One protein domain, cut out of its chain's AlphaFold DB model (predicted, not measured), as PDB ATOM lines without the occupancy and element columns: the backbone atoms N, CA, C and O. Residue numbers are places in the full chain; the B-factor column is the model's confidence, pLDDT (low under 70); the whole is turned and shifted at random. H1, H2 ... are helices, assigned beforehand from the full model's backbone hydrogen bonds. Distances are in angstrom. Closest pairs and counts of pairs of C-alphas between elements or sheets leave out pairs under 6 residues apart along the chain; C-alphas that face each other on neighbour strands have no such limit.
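AT A GLANCE: This is residues 15 to 90 of the 320 residues of an uncharacterized protein of Chromatiaceae bacterium (UniProt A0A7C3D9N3). A long arm of two helices set end to end, H5 and then H6, runs past a loose, open arrangement of four other helices, H1 to H4. H1 and H5 stand on either side of a gap, H2 and H3 close one side of it, and residues 80 to 90, in H6, stick out beyond the body. The printed part has 76 residues with six named helices, in the order H1, H2, H3, H4, H5, H6 along the chain, and no named strand; the class is all helix. The whole is only just loose, close to compact, with a radius of gyration of the C-alphas of 14.1 A, and its elongated outline spans 45 by 26 by 20 A.

HOW THE PARTS SIT: Start with H5, residues 62 to 77, the longest helix, which touches no helix. After Tyr 78 you come to H6, residues 79 to 90, and these two meet only through their link. Now look back to H4, residues 49 to 56, which precedes H5 in the chain: the two are only just apart, their closest C-alphas being 8.4 A from each other. H4 touches H1, residues 15 to 27, but only just, with 3 pairs of C-alphas within 8 A; the closest are those of Tyr 20 and Trp 52, 7.3 A apart. H1 touches H4 with residues 16 to 20 alone, and the two helices run opposite ways at a shallow tilt of 23 degrees. Next find H3, residues 44 to 47, which is close to H1 but not clearly touching it: the closest C-alphas, those of Ser 24 and Gln 47, are 6.7 A apart. H3 and H4 are also close but not clearly touching, with the C-alphas of Phe 45 and Phe 51 the closest at 6.7 A. H2, residues 32 to 40, is close to H3 but not clearly touching it, and there the closest C-alphas, those of Leu 38 and Gly 44, are 5.4 A apart. H5 is apart from H1, H2 and H3, and H6 is apart from H1, H2, H3 and H4. In H1, H2, H4, H5 and H6 you will find every backbone O i to N i+4 pair within hydrogen-bond range; H3 is too short for such a pair, and its one O i to N i+3 pair is within range.

IN THESE COORDINATES: Find C-alpha 62 at (129.878, 205.282, 188.821); from there H5 runs through 16 residues to C-alpha 77 at (123.613, 184.151, 185.817), 22.2 A away. H6, residues 79 to 90, measures 15.9 A and ends at C-alpha 90, (133.425, 165.444, 184.268). Go back to C-alpha 15 at (121.874, 197.522, 204.537), where H1 begins; it runs 18.1 A to Ser 27. H2 goes from Asp 32 to Ala 40 over 12.3 A, H3 from Gly 44 to Gln 47 over 5.9 A, and H4 from Thr 49 to Leu 56 over 10.8 A.

THE WHOLE: The two C-alphas farthest apart are those of Gln 57 and Glu 89, 45.5 A from each other. Residues 80 to 90, which belong to H6, stand free; without them the body has 65 residues and spans 32 by 23 by 17 A. Read from 15 to 90 and you meet no cut, and each of the five links between helices is tight. The mean pLDDT of the printed part is 83.4, and the model's confidence is under 70 at residues 85 to 90.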
ATOM      1  N   SER A  15     121.916 198.606 205.520       80.00
ATOM      2  CA  SER A  15     121.874 197.522 204.537       80.00
ATOM      3  C   SER A  15     123.247 197.162 203.936       80.00
ATOM      4  O   SER A  15     123.528 195.991 203.672       80.00
ATOM      5  N   VAL A  16     124.147 198.135 203.744       81.94
ATOM      6  CA  VAL A  16     125.485 197.883 203.172       81.94
ATOM      7  C   VAL A  16     126.390 197.194 204.189       81.94
ATOM      8  O   VAL A  16     127.148 196.291 203.835       81.94
ATOM      9  N   ILE A  17     126.289 197.590 205.459       83.50
ATOM     10  CA  ILE A  17     127.040 196.975 206.558       83.50
ATOM     11  C   ILE A  17     126.580 195.527 206.758       83.50
ATOM     12  O   ILE A  17     127.421 194.636 206.865       83.50
ATOM     13  N   GLU A  18     125.270 195.275 206.736       87.44
ATOM     14  CA  GLU A  18     124.704 193.921 206.795       87.44
ATOM     15  C   GLU A  18     125.184 193.052 205.622       87.44
ATOM     16  O   GLU A  18     125.614 191.915 205.820       87.44
ATOM     17  N   THR A  19     125.198 193.606 204.405       86.94
ATOM     18  CA  THR A  19     125.681 192.906 203.202       86.94
ATOM     19  C   THR A  19     127.168 192.557 203.310       86.94
ATOM     20  O   THR A  19     127.565 191.434 202.994       86.94
ATOM     21  N   TYR A  20     127.994 193.484 203.805       88.62
ATOM     22  CA  TYR A  20     129.410 193.223 204.064       88.62
ATOM     23  C   TYR A  20     129.603 192.122 205.110       88.62
ATOM     24  O   TYR A  20     130.410 191.217 204.901       88.62
ATOM     25  N   GLN A  21     128.860 192.165 206.219       87.56
ATOM     26  CA  GLN A  21     128.946 191.150 207.272       87.56
ATOM     27  C   GLN A  21     128.548 189.767 206.751       87.56
ATOM     28  O   GLN A  21     129.279 188.796 206.973       87.56
ATOM     29  N   ALA A  22     127.450 189.687 205.995       89.88
ATOM     30  CA  ALA A  22     127.013 188.456 205.349       89.88
ATOM     31  C   ALA A  22     128.099 187.924 204.402       89.88
ATOM     32  O   ALA A  22     128.562 186.794 204.568       89.88
ATOM     33  N   PHE A  23     128.597 188.747 203.476       89.38
ATOM     34  CA  PHE A  23     129.651 188.345 202.543       89.38
ATOM     35  C   PHE A  23     130.958 187.942 203.249       89.38
ATOM     36  O   PHE A  23     131.580 186.941 202.892       89.38
ATOM     37  N   SER A  24     131.381 188.681 204.279       89.12
ATOM     38  CA  SER A  24     132.582 188.371 205.061       89.12
ATOM     39  C   SER A  24     132.453 187.024 205.778       89.12
ATOM     40  O   SER A  24     133.401 186.240 205.795       89.12
ATOM     41  N   SER A  25     131.268 186.710 206.312       90.62
ATOM     42  CA  SER A  25     131.005 185.414 206.946       90.62
ATOM     43  C   SER A  25     131.093 184.247 205.953       90.62
ATOM     44  O   SER A  25     131.767 183.258 206.246       90.62
ATOM     45  N   TYR A  26     130.516 184.394 204.755       87.81
ATOM     46  CA  TYR A  26     130.581 183.380 203.698       87.81
ATOM     47  C   TYR A  26     131.990 183.227 203.127       87.81
ATOM     48  O   TYR A  26     132.480 182.113 202.967       87.81
ATOM     49  N   SER A  27     132.683 184.337 202.872       89.69
ATOM     50  CA  SER A  27     134.012 184.305 202.254       89.69
ATOM     51  C   SER A  27     135.088 183.652 203.120       89.69
ATOM     52  O   SER A  27     136.066 183.131 202.585       89.69
ATOM     53  N   ARG A  28     134.900 183.596 204.444       89.19
ATOM     54  CA  ARG A  28     135.769 182.820 205.347       89.19
ATOM     55  C   ARG A  28     135.673 181.313 205.116       89.19
ATOM     56  O   ARG A  28     136.636 180.610 205.400       89.19
ATOM     57  N   GLN A  29     134.540 180.837 204.608       91.12
ATOM     58  CA  GLN A  29     134.288 179.423 204.323       91.12
ATOM     59  C   GLN A  29     134.722 179.025 202.905       91.12
ATOM     60  O   GLN A  29     134.650 177.853 202.555       91.12
ATOM     61  N   PHE A  30     135.187 179.976 202.086       91.06
ATOM     62  CA  PHE A  30     135.654 179.696 200.731       91.06
ATOM     63  C   PHE A  30     136.938 178.867 200.747       91.06
ATOM     64  O   PHE A  30     137.963 179.296 201.301       91.06
ATOM     65  N   GLY A  31     136.875 177.711 200.087       88.19
ATOM     66  CA  GLY A  31     138.019 176.875 199.774       88.19
ATOM     67  C   GLY A  31     138.835 177.433 198.608       88.19
ATOM     68  O   GLY A  31     138.642 178.560 198.134       88.19
ATOM     69  N   ASP A  32     139.797 176.642 198.140       84.81
ATOM     70  CA  ASP A  32     140.736 177.076 197.101       84.81
ATOM     71  C   ASP A  32     140.069 177.281 195.736       84.81
ATOM     72  O   ASP A  32     140.533 178.102 194.939       84.81
ATOM     73  N   ALA A  33     138.986 176.556 195.453       80.31
ATOM     74  CA  ALA A  33     138.247 176.671 194.201       80.31
ATOM     75  C   ALA A  33     137.474 177.997 194.137       80.31
ATOM     76  O   ALA A  33     137.627 178.762 193.182       80.31
ATOM     77  N   GLU A  34     136.725 178.335 195.185       84.94
ATOM     78  CA  GLU A  34     135.959 179.581 195.269       84.94
ATOM     79  C   GLU A  34     136.884 180.806 195.231       84.94
ATOM     80  O   GLU A  34     136.593 181.803 194.565       84.94
ATOM     81  N   ARG A  35     138.052 180.719 195.882       88.44
ATOM     82  CA  ARG A  35     139.083 181.770 195.829       88.44
ATOM     83  C   ARG A  35     139.651 181.952 194.424       88.44
ATOM     84  O   ARG A  35     139.865 183.090 193.999       88.44
ATOM     85  N   ARG A  36     139.870 180.860 193.685       83.19
ATOM     86  CA  ARG A  36     140.294 180.920 192.277       83.19
ATOM     87  C   ARG A  36     139.228 181.565 191.395       83.19
ATOM     88  O   ARG A  36     139.571 182.439 190.601       83.19
ATOM     89  N   VAL A  37     137.954 181.221 191.586       84.81
ATOM     90  CA  VAL A  37     136.832 181.828 190.849       84.81
ATOM     91  C   VAL A  37     136.730 183.329 191.133       84.81
ATOM     92  O   VAL A  37     136.660 184.130 190.200       84.81
ATOM     93  N   LEU A  38     136.820 183.744 192.401       88.06
ATOM     94  CA  LEU A  38     136.852 185.164 192.770       88.06
ATOM     95  C   LEU A  38     138.024 185.913 192.131       88.06
ATOM     96  O   LEU A  38     137.866 187.060 191.706       88.06
ATOM     97  N   LYS A  39     139.201 185.283 192.061       89.75
ATOM     98  CA  LYS A  39     140.381 185.862 191.411       89.75
ATOM     99  C   LYS A  39     140.180 185.989 189.899       89.75
ATOM    100  O   LYS A  39     140.483 187.048 189.350       89.75
ATOM    101  N   ALA A  40     139.631 184.965 189.246       85.25
ATOM    102  CA  ALA A  40     139.360 184.953 187.806       85.25
ATOM    103  C   ALA A  40     138.336 186.027 187.404       85.25
ATOM    104  O   ALA A  40     138.567 186.794 186.472       85.25
ATOM    105  N   LEU A  41     137.263 186.172 188.189       85.38
ATOM    106  CA  LEU A  41     136.272 187.239 188.020       85.38
ATOM    107  C   LEU A  41     136.773 188.610 188.490       85.38
ATOM    108  O   LEU A  41     136.062 189.611 188.374       85.38
ATOM    109  N   LYS A  42     137.997 188.675 189.028       89.88
ATOM    110  CA  LYS A  42     138.608 189.879 189.599       89.88
ATOM    111  C   LYS A  42     137.693 190.541 190.640       89.88
ATOM    112  O   LYS A  42     137.604 191.764 190.681       89.88
ATOM    113  N   LEU A  43     137.009 189.736 191.455       90.19
ATOM    114  CA  LEU A  43     136.111 190.142 192.544       90.19
ATOM    115  C   LEU A  43     136.768 190.035 193.930       90.19
ATOM    116  O   LEU A  43     136.125 190.292 194.942       90.19
ATOM    117  N   GLY A  44     138.058 189.687 193.995       88.31
ATOM    118  CA  GLY A  44     138.791 189.554 195.260       88.31
ATOM    119  C   GLY A  44     138.766 190.816 196.130       88.31
ATOM    120  O   GLY A  44     138.761 190.715 197.352       88.31
ATOM    121  N   PHE A  45     138.641 192.001 195.521       88.62
ATOM    122  CA  PHE A  45     138.571 193.263 196.257       88.62
ATOM    123  C   PHE A  45     137.335 193.387 197.163       88.62
ATOM    124  O   PHE A  45     137.372 194.161 198.115       88.62
ATOM    125  N   LEU A  46     136.270 192.607 196.924       89.38
ATOM    126  CA  LEU A  46     135.087 192.566 197.795       89.38
ATOM    127  C   LEU A  46     135.417 192.051 199.204       89.38
ATOM    128  O   LEU A  46     134.658 192.290 200.141       89.38
ATOM    129  N   GLN A  47     136.541 191.353 199.373       89.06
ATOM    130  CA  GLN A  47     137.016 190.896 200.681       89.06
ATOM    131  C   GLN A  47     137.727 192.003 201.470       89.06
ATOM    132  O   GLN A  47     137.907 191.872 202.681       89.06
ATOM    133  N   HIS A  48     138.133 193.092 200.814       91.25
ATOM    134  CA  HIS A  48     138.842 194.187 201.462       91.25
ATOM    135  C   HIS A  48     137.858 195.180 202.076       91.25
ATOM    136  O   HIS A  48     136.966 195.697 201.405       91.25
ATOM    137  N   THR A  49     138.054 195.494 203.355       88.06
ATOM    138  CA  THR A  49     137.238 196.470 204.092       88.06
ATOM    139  C   THR A  49     137.265 197.852 203.433       88.06
ATOM    140  O   THR A  49     136.245 198.538 203.403       88.06
ATOM    141  N   ASP A  50     138.394 198.229 202.824       89.50
ATOM    142  CA  ASP A  50     138.580 199.530 202.175       89.50
ATOM    143  C   ASP A  50     137.588 199.780 201.037       89.50
ATOM    144  O   ASP A  50     137.103 200.899 200.882       89.50
ATOM    145  N   PHE A  51     137.231 198.739 200.276       90.12
ATOM    146  CA  PHE A  51     136.230 198.850 199.215       90.12
ATOM    147  C   PHE A  51     134.872 199.279 199.784       90.12
ATOM    148  O   PHE A  51     134.262 200.228 199.297       90.12
ATOM    149  N   TRP A  52     134.417 198.620 200.851       88.88
ATOM    150  CA  TRP A  52     133.121 198.895 201.472       88.88
ATOM    151  C   TRP A  52     133.081 200.265 202.145       88.88
ATOM    152  O   TRP A  52     132.067 200.957 202.070       88.88
ATOM    153  N   VAL A  53     134.196 200.697 202.740       88.06
ATOM    154  CA  VAL A  53     134.337 202.051 203.295       88.06
ATOM    155  C   VAL A  53     134.259 203.100 202.186       88.06
ATOM    156  O   VAL A  53     133.523 204.077 202.319       88.06
ATOM    157  N   GLN A  54     134.958 202.895 201.066       88.44
ATOM    158  CA  GLN A  54     134.869 203.792 199.911       88.44
ATOM    159  C   GLN A  54     133.461 203.807 199.308       88.44
ATOM    160  O   GLN A  54     133.007 204.857 198.849       88.44
ATOM    161  N   PHE A  55     132.764 202.667 199.326       86.56
ATOM    162  CA  PHE A  55     131.411 202.531 198.787       86.56
ATOM    163  C   PHE A  55     130.400 203.291 199.646       86.56
ATOM    164  O   PHE A  55     129.626 204.087 199.122       86.56
ATOM    165  N   LEU A  56     130.479 203.132 200.972       86.81
ATOM    166  CA  LEU A  56     129.672 203.879 201.941       86.81
ATOM    167  C   LEU A  56     129.912 205.390 201.867       86.81
ATOM    168  O   LEU A  56     128.978 206.169 202.013       86.81
ATOM    169  N   GLN A  57     131.157 205.801 201.627       86.06
ATOM    170  CA  GLN A  57     131.532 207.210 201.500       86.06
ATOM    171  C   GLN A  57     131.214 207.799 200.116       86.06
ATOM    172  O   GLN A  57     131.560 208.951 199.866       86.06
ATOM    173  N   GLY A  58     130.630 207.022 199.193       84.44
ATOM    174  CA  GLY A  58     130.336 207.475 197.829       84.44
ATOM    175  C   GLY A  58     131.581 207.839 197.011       84.44
ATOM    176  O   GLY A  58     131.477 208.531 196.003       84.44
ATOM    177  N   LYS A  59     132.770 207.391 197.436       86.00
ATOM    178  CA  LYS A  59     134.056 207.701 196.789       86.00
ATOM    179  C   LYS A  59     134.342 206.821 195.573       86.00
ATOM    180  O   LYS A  59     135.271 207.105 194.821       86.00
ATOM    181  N   LEU A  60     133.563 205.759 195.373       84.19
ATOM    182  CA  LEU A  60     133.631 204.959 194.155       84.19
ATOM    183  C   LEU A  60     132.942 205.683 192.999       84.19
ATOM    184  O   LEU A  60     131.772 206.051 193.076       84.19
ATOM    185  N   GLY A  61     133.668 205.833 191.892       84.31
ATOM    186  CA  GLY A  61     133.100 206.333 190.646       84.31
ATOM    187  C   GLY A  61     131.986 205.420 190.123       84.31
ATOM    188  O   GLY A  61     132.015 204.202 190.318       84.31
ATOM    189  N   ARG A  62     131.021 206.007 189.407       80.12
ATOM    190  CA  ARG A  62     129.878 205.282 188.821       80.12
ATOM    191  C   ARG A  62     130.308 204.103 187.944       80.12
ATOM    192  O   ARG A  62     129.712 203.034 188.039       80.12
ATOM    193  N   ASP A  63     131.378 204.261 187.169       80.19
ATOM    194  CA  ASP A  63     131.916 203.186 186.327       80.19
ATOM    195  C   ASP A  63     132.463 202.014 187.143       80.19
ATOM    196  O   ASP A  63     132.290 200.858 186.764       80.19
ATOM    197  N   ALA A  64     133.087 202.289 188.292       81.50
ATOM    198  CA  ALA A  64     133.591 201.242 189.168       81.50
ATOM    199  C   ALA A  64     132.432 200.431 189.758       81.50
ATOM    200  O   ALA A  64     132.467 199.204 189.705       81.50
ATOM    201  N   VAL A  65     131.376 201.103 190.229       83.06
ATOM    202  CA  VAL A  65     130.159 200.445 190.733       83.06
ATOM    203  C   VAL A  65     129.492 199.603 189.641       83.06
ATOM    204  O   VAL A  65     129.167 198.441 189.889       83.06
ATOM    205  N   ARG A  66     129.352 200.142 188.421       82.12
ATOM    206  CA  ARG A  66     128.797 199.406 187.275       82.12
ATOM    207  C   ARG A  66     129.609 198.146 186.964       82.12
ATOM    208  O   ARG A  66     129.036 197.065 186.886       82.12
ATOM    209  N   ASN A  67     130.934 198.264 186.884       84.62
ATOM    210  CA  ASN A  67     131.822 197.129 186.617       84.62
ATOM    211  C   ASN A  67     131.714 196.029 187.689       84.62
ATOM    212  O   ASN A  67     131.824 194.843 187.376       84.62
ATOM    213  N   VAL A  68     131.516 196.403 188.959       86.56
ATOM    214  CA  VAL A  68     131.287 195.428 190.037       86.56
ATOM    215  C   VAL A  68     129.951 194.713 189.835       86.56
ATOM    216  O   VAL A  68     129.907 193.484 189.888       86.56
ATOM    217  N   LEU A  69     128.878 195.462 189.573       85.44
ATOM    218  CA  LEU A  69     127.537 194.906 189.370       85.44
ATOM    219  C   LEU A  69     127.474 193.963 188.167       85.44
ATOM    220  O   LEU A  69     126.901 192.883 188.283       85.44
ATOM    221  N   GLU A  70     128.106 194.318 187.050       85.88
ATOM    222  CA  GLU A  70     128.178 193.465 185.858       85.88
ATOM    223  C   GLU A  70     128.862 192.130 186.159       85.88
ATOM    224  O   GLU A  70     128.364 191.069 185.789       85.88
ATOM    225  N   ARG A  71     129.976 192.154 186.896       87.12
ATOM    226  CA  ARG A  71     130.702 190.930 187.266       87.12
ATOM    227  C   ARG A  71     129.909 190.053 188.226       87.12
ATOM    228  O   ARG A  71     129.927 188.835 188.075       87.12
ATOM    229  N   ILE A  72     129.204 190.659 189.182       87.50
ATOM    230  CA  ILE A  72     128.299 189.933 190.083       87.50
ATOM    231  C   ILE A  72     127.147 189.319 189.282       87.50
ATOM    232  O   ILE A  72     126.847 188.141 189.459       87.50
ATOM    233  N   TYR A  73     126.545 190.072 188.360       87.56
ATOM    234  CA  TYR A  73     125.469 189.581 187.503       87.56
ATOM    235  C   TYR A  73     125.921 188.400 186.643       87.56
ATOM    236  O   TYR A  73     125.245 187.372 186.594       87.56
ATOM    237  N   VAL A  74     127.096 188.506 186.014       83.75
ATOM    238  CA  VAL A  74     127.672 187.421 185.213       83.75
ATOM    239  C   VAL A  74     127.920 186.182 186.074       83.75
ATOM    240  O   VAL A  74     127.553 185.072 185.681       83.75
ATOM    241  N   ALA A  75     128.477 186.369 187.272       86.38
ATOM    242  CA  ALA A  75     128.718 185.288 188.221       86.38
ATOM    243  C   ALA A  75     127.424 184.635 188.729       86.38
ATOM    244  O   ALA A  75     127.387 183.440 188.989       86.38
ATOM    245  N   GLN A  76     126.341 185.391 188.865       86.56
ATOM    246  CA  GLN A  76     125.069 184.834 189.310       86.56
ATOM    247  C   GLN A  76     124.336 184.106 188.178       86.56
ATOM    248  O   GLN A  76     123.714 183.072 188.412       86.56
ATOM    249  N   LYS A  77     124.399 184.642 186.955       86.75
ATOM    250  CA  LYS A  77     123.613 184.151 185.817       86.75
ATOM    251  C   LYS A  77     124.281 183.006 185.064       86.75
ATOM    252  O   LYS A  77     123.599 182.052 184.702       86.75
ATOM    253  N   TYR A  78     125.585 183.093 184.806       83.44
ATOM    254  CA  TYR A  78     126.259 182.185 183.868       83.44
ATOM    255  C   TYR A  78     127.105 181.111 184.551       83.44
ATOM    256  O   TYR A  78     127.168 179.991 184.053       83.44
ATOM    257  N   LEU A  79     127.713 181.406 185.704       82.88
ATOM    258  CA  LEU A  79     128.542 180.437 186.438       82.88
ATOM    259  C   LEU A  79     127.782 179.144 186.791       82.88
ATOM    260  O   LEU A  79     128.344 178.079 186.553       82.88
ATOM    261  N   PRO A  80     126.515 179.176 187.259       81.94
ATOM    262  CA  PRO A  80     125.753 177.948 187.492       81.94
ATOM    263  C   PRO A  80     125.583 177.095 186.226       81.94
ATOM    264  O   PRO A  80     125.774 175.881 186.274       81.94
ATOM    265  N   GLY A  81     125.304 177.726 185.080       75.06
ATOM    266  CA  GLY A  81     125.200 177.040 183.790       75.06
ATOM    267  C   GLY A  81     126.526 176.414 183.355       75.06
ATOM    268  O   GLY A  81     126.557 175.244 182.986       75.06
ATOM    269  N   LEU A  82     127.632 177.150 183.497       75.06
ATOM    270  CA  LEU A  82     128.977 176.640 183.214       75.06
ATOM    271  C   LEU A  82     129.348 175.473 184.132       75.06
ATOM    272  O   LEU A  82     129.895 174.484 183.662       75.06
ATOM    273  N   THR A  83     129.003 175.535 185.422       74.19
ATOM    274  CA  THR A  83     129.218 174.391 186.321       74.19
ATOM    275  C   THR A  83     128.357 173.188 185.950       74.19
ATOM    276  O   THR A  83     128.785 172.066 186.184       74.19
ATOM    277  N   GLY A  84     127.173 173.395 185.368       71.19
ATOM    278  CA  GLY A  84     126.343 172.314 184.836       71.19
ATOM    279  C   GLY A  84     126.996 171.625 183.637       71.19
ATOM    280  O   GLY A  84     127.070 170.402 183.618       71.19
ATOM    281  N   LEU A  85     127.534 172.408 182.697       64.38
ATOM    282  CA  LEU A  85     128.232 171.900 181.508       64.38
ATOM    283  C   LEU A  85     129.546 171.187 181.861       64.38
ATOM    284  O   LEU A  85     129.797 170.075 181.405       64.38
ATOM    285  N   LEU A  86     130.339 171.780 182.755       66.06
ATOM    286  CA  LEU A  86     131.577 171.165 183.237       66.06
ATOM    287  C   LEU A  86     131.300 169.895 184.047       66.06
ATOM    288  O   LEU A  86     132.067 168.944 183.973       66.06
ATOM    289  N   LYS A  87     130.197 169.839 184.806       58.81
ATOM    290  CA  LYS A  87     129.788 168.599 185.478       58.81
ATOM    291  C   LYS A  87     129.376 167.527 184.480       58.81
ATOM    292  O   LYS A  87     129.746 166.389 184.709       58.81
ATOM    293  N   SER A  88     128.691 167.862 183.385       53.16
ATOM    294  CA  SER A  88     128.377 166.869 182.348       53.16
ATOM    295  C   SER A  88     129.614 166.344 181.614       53.16
ATOM    296  O   SER A  88     129.623 165.176 181.251       53.16
ATOM    297  N   GLU A  89     130.672 167.145 181.454       48.53
ATOM    298  CA  GLU A  89     131.958 166.676 180.906       48.53
ATOM    299  C   GLU A  89     132.764 165.849 181.921       48.53
ATOM    300  O   GLU A  89     133.369 164.843 181.559       48.53
ATOM    301  N   VAL A  90     132.736 166.207 183.211       45.81
ATOM    302  CA  VAL A  90     133.425 165.444 184.268       45.81
ATOM    303  C   VAL A  90     132.667 164.161 184.643       45.81
ATOM    304  O   VAL A  90     133.298 163.181 185.012       45.81
TER     305      VAL A  90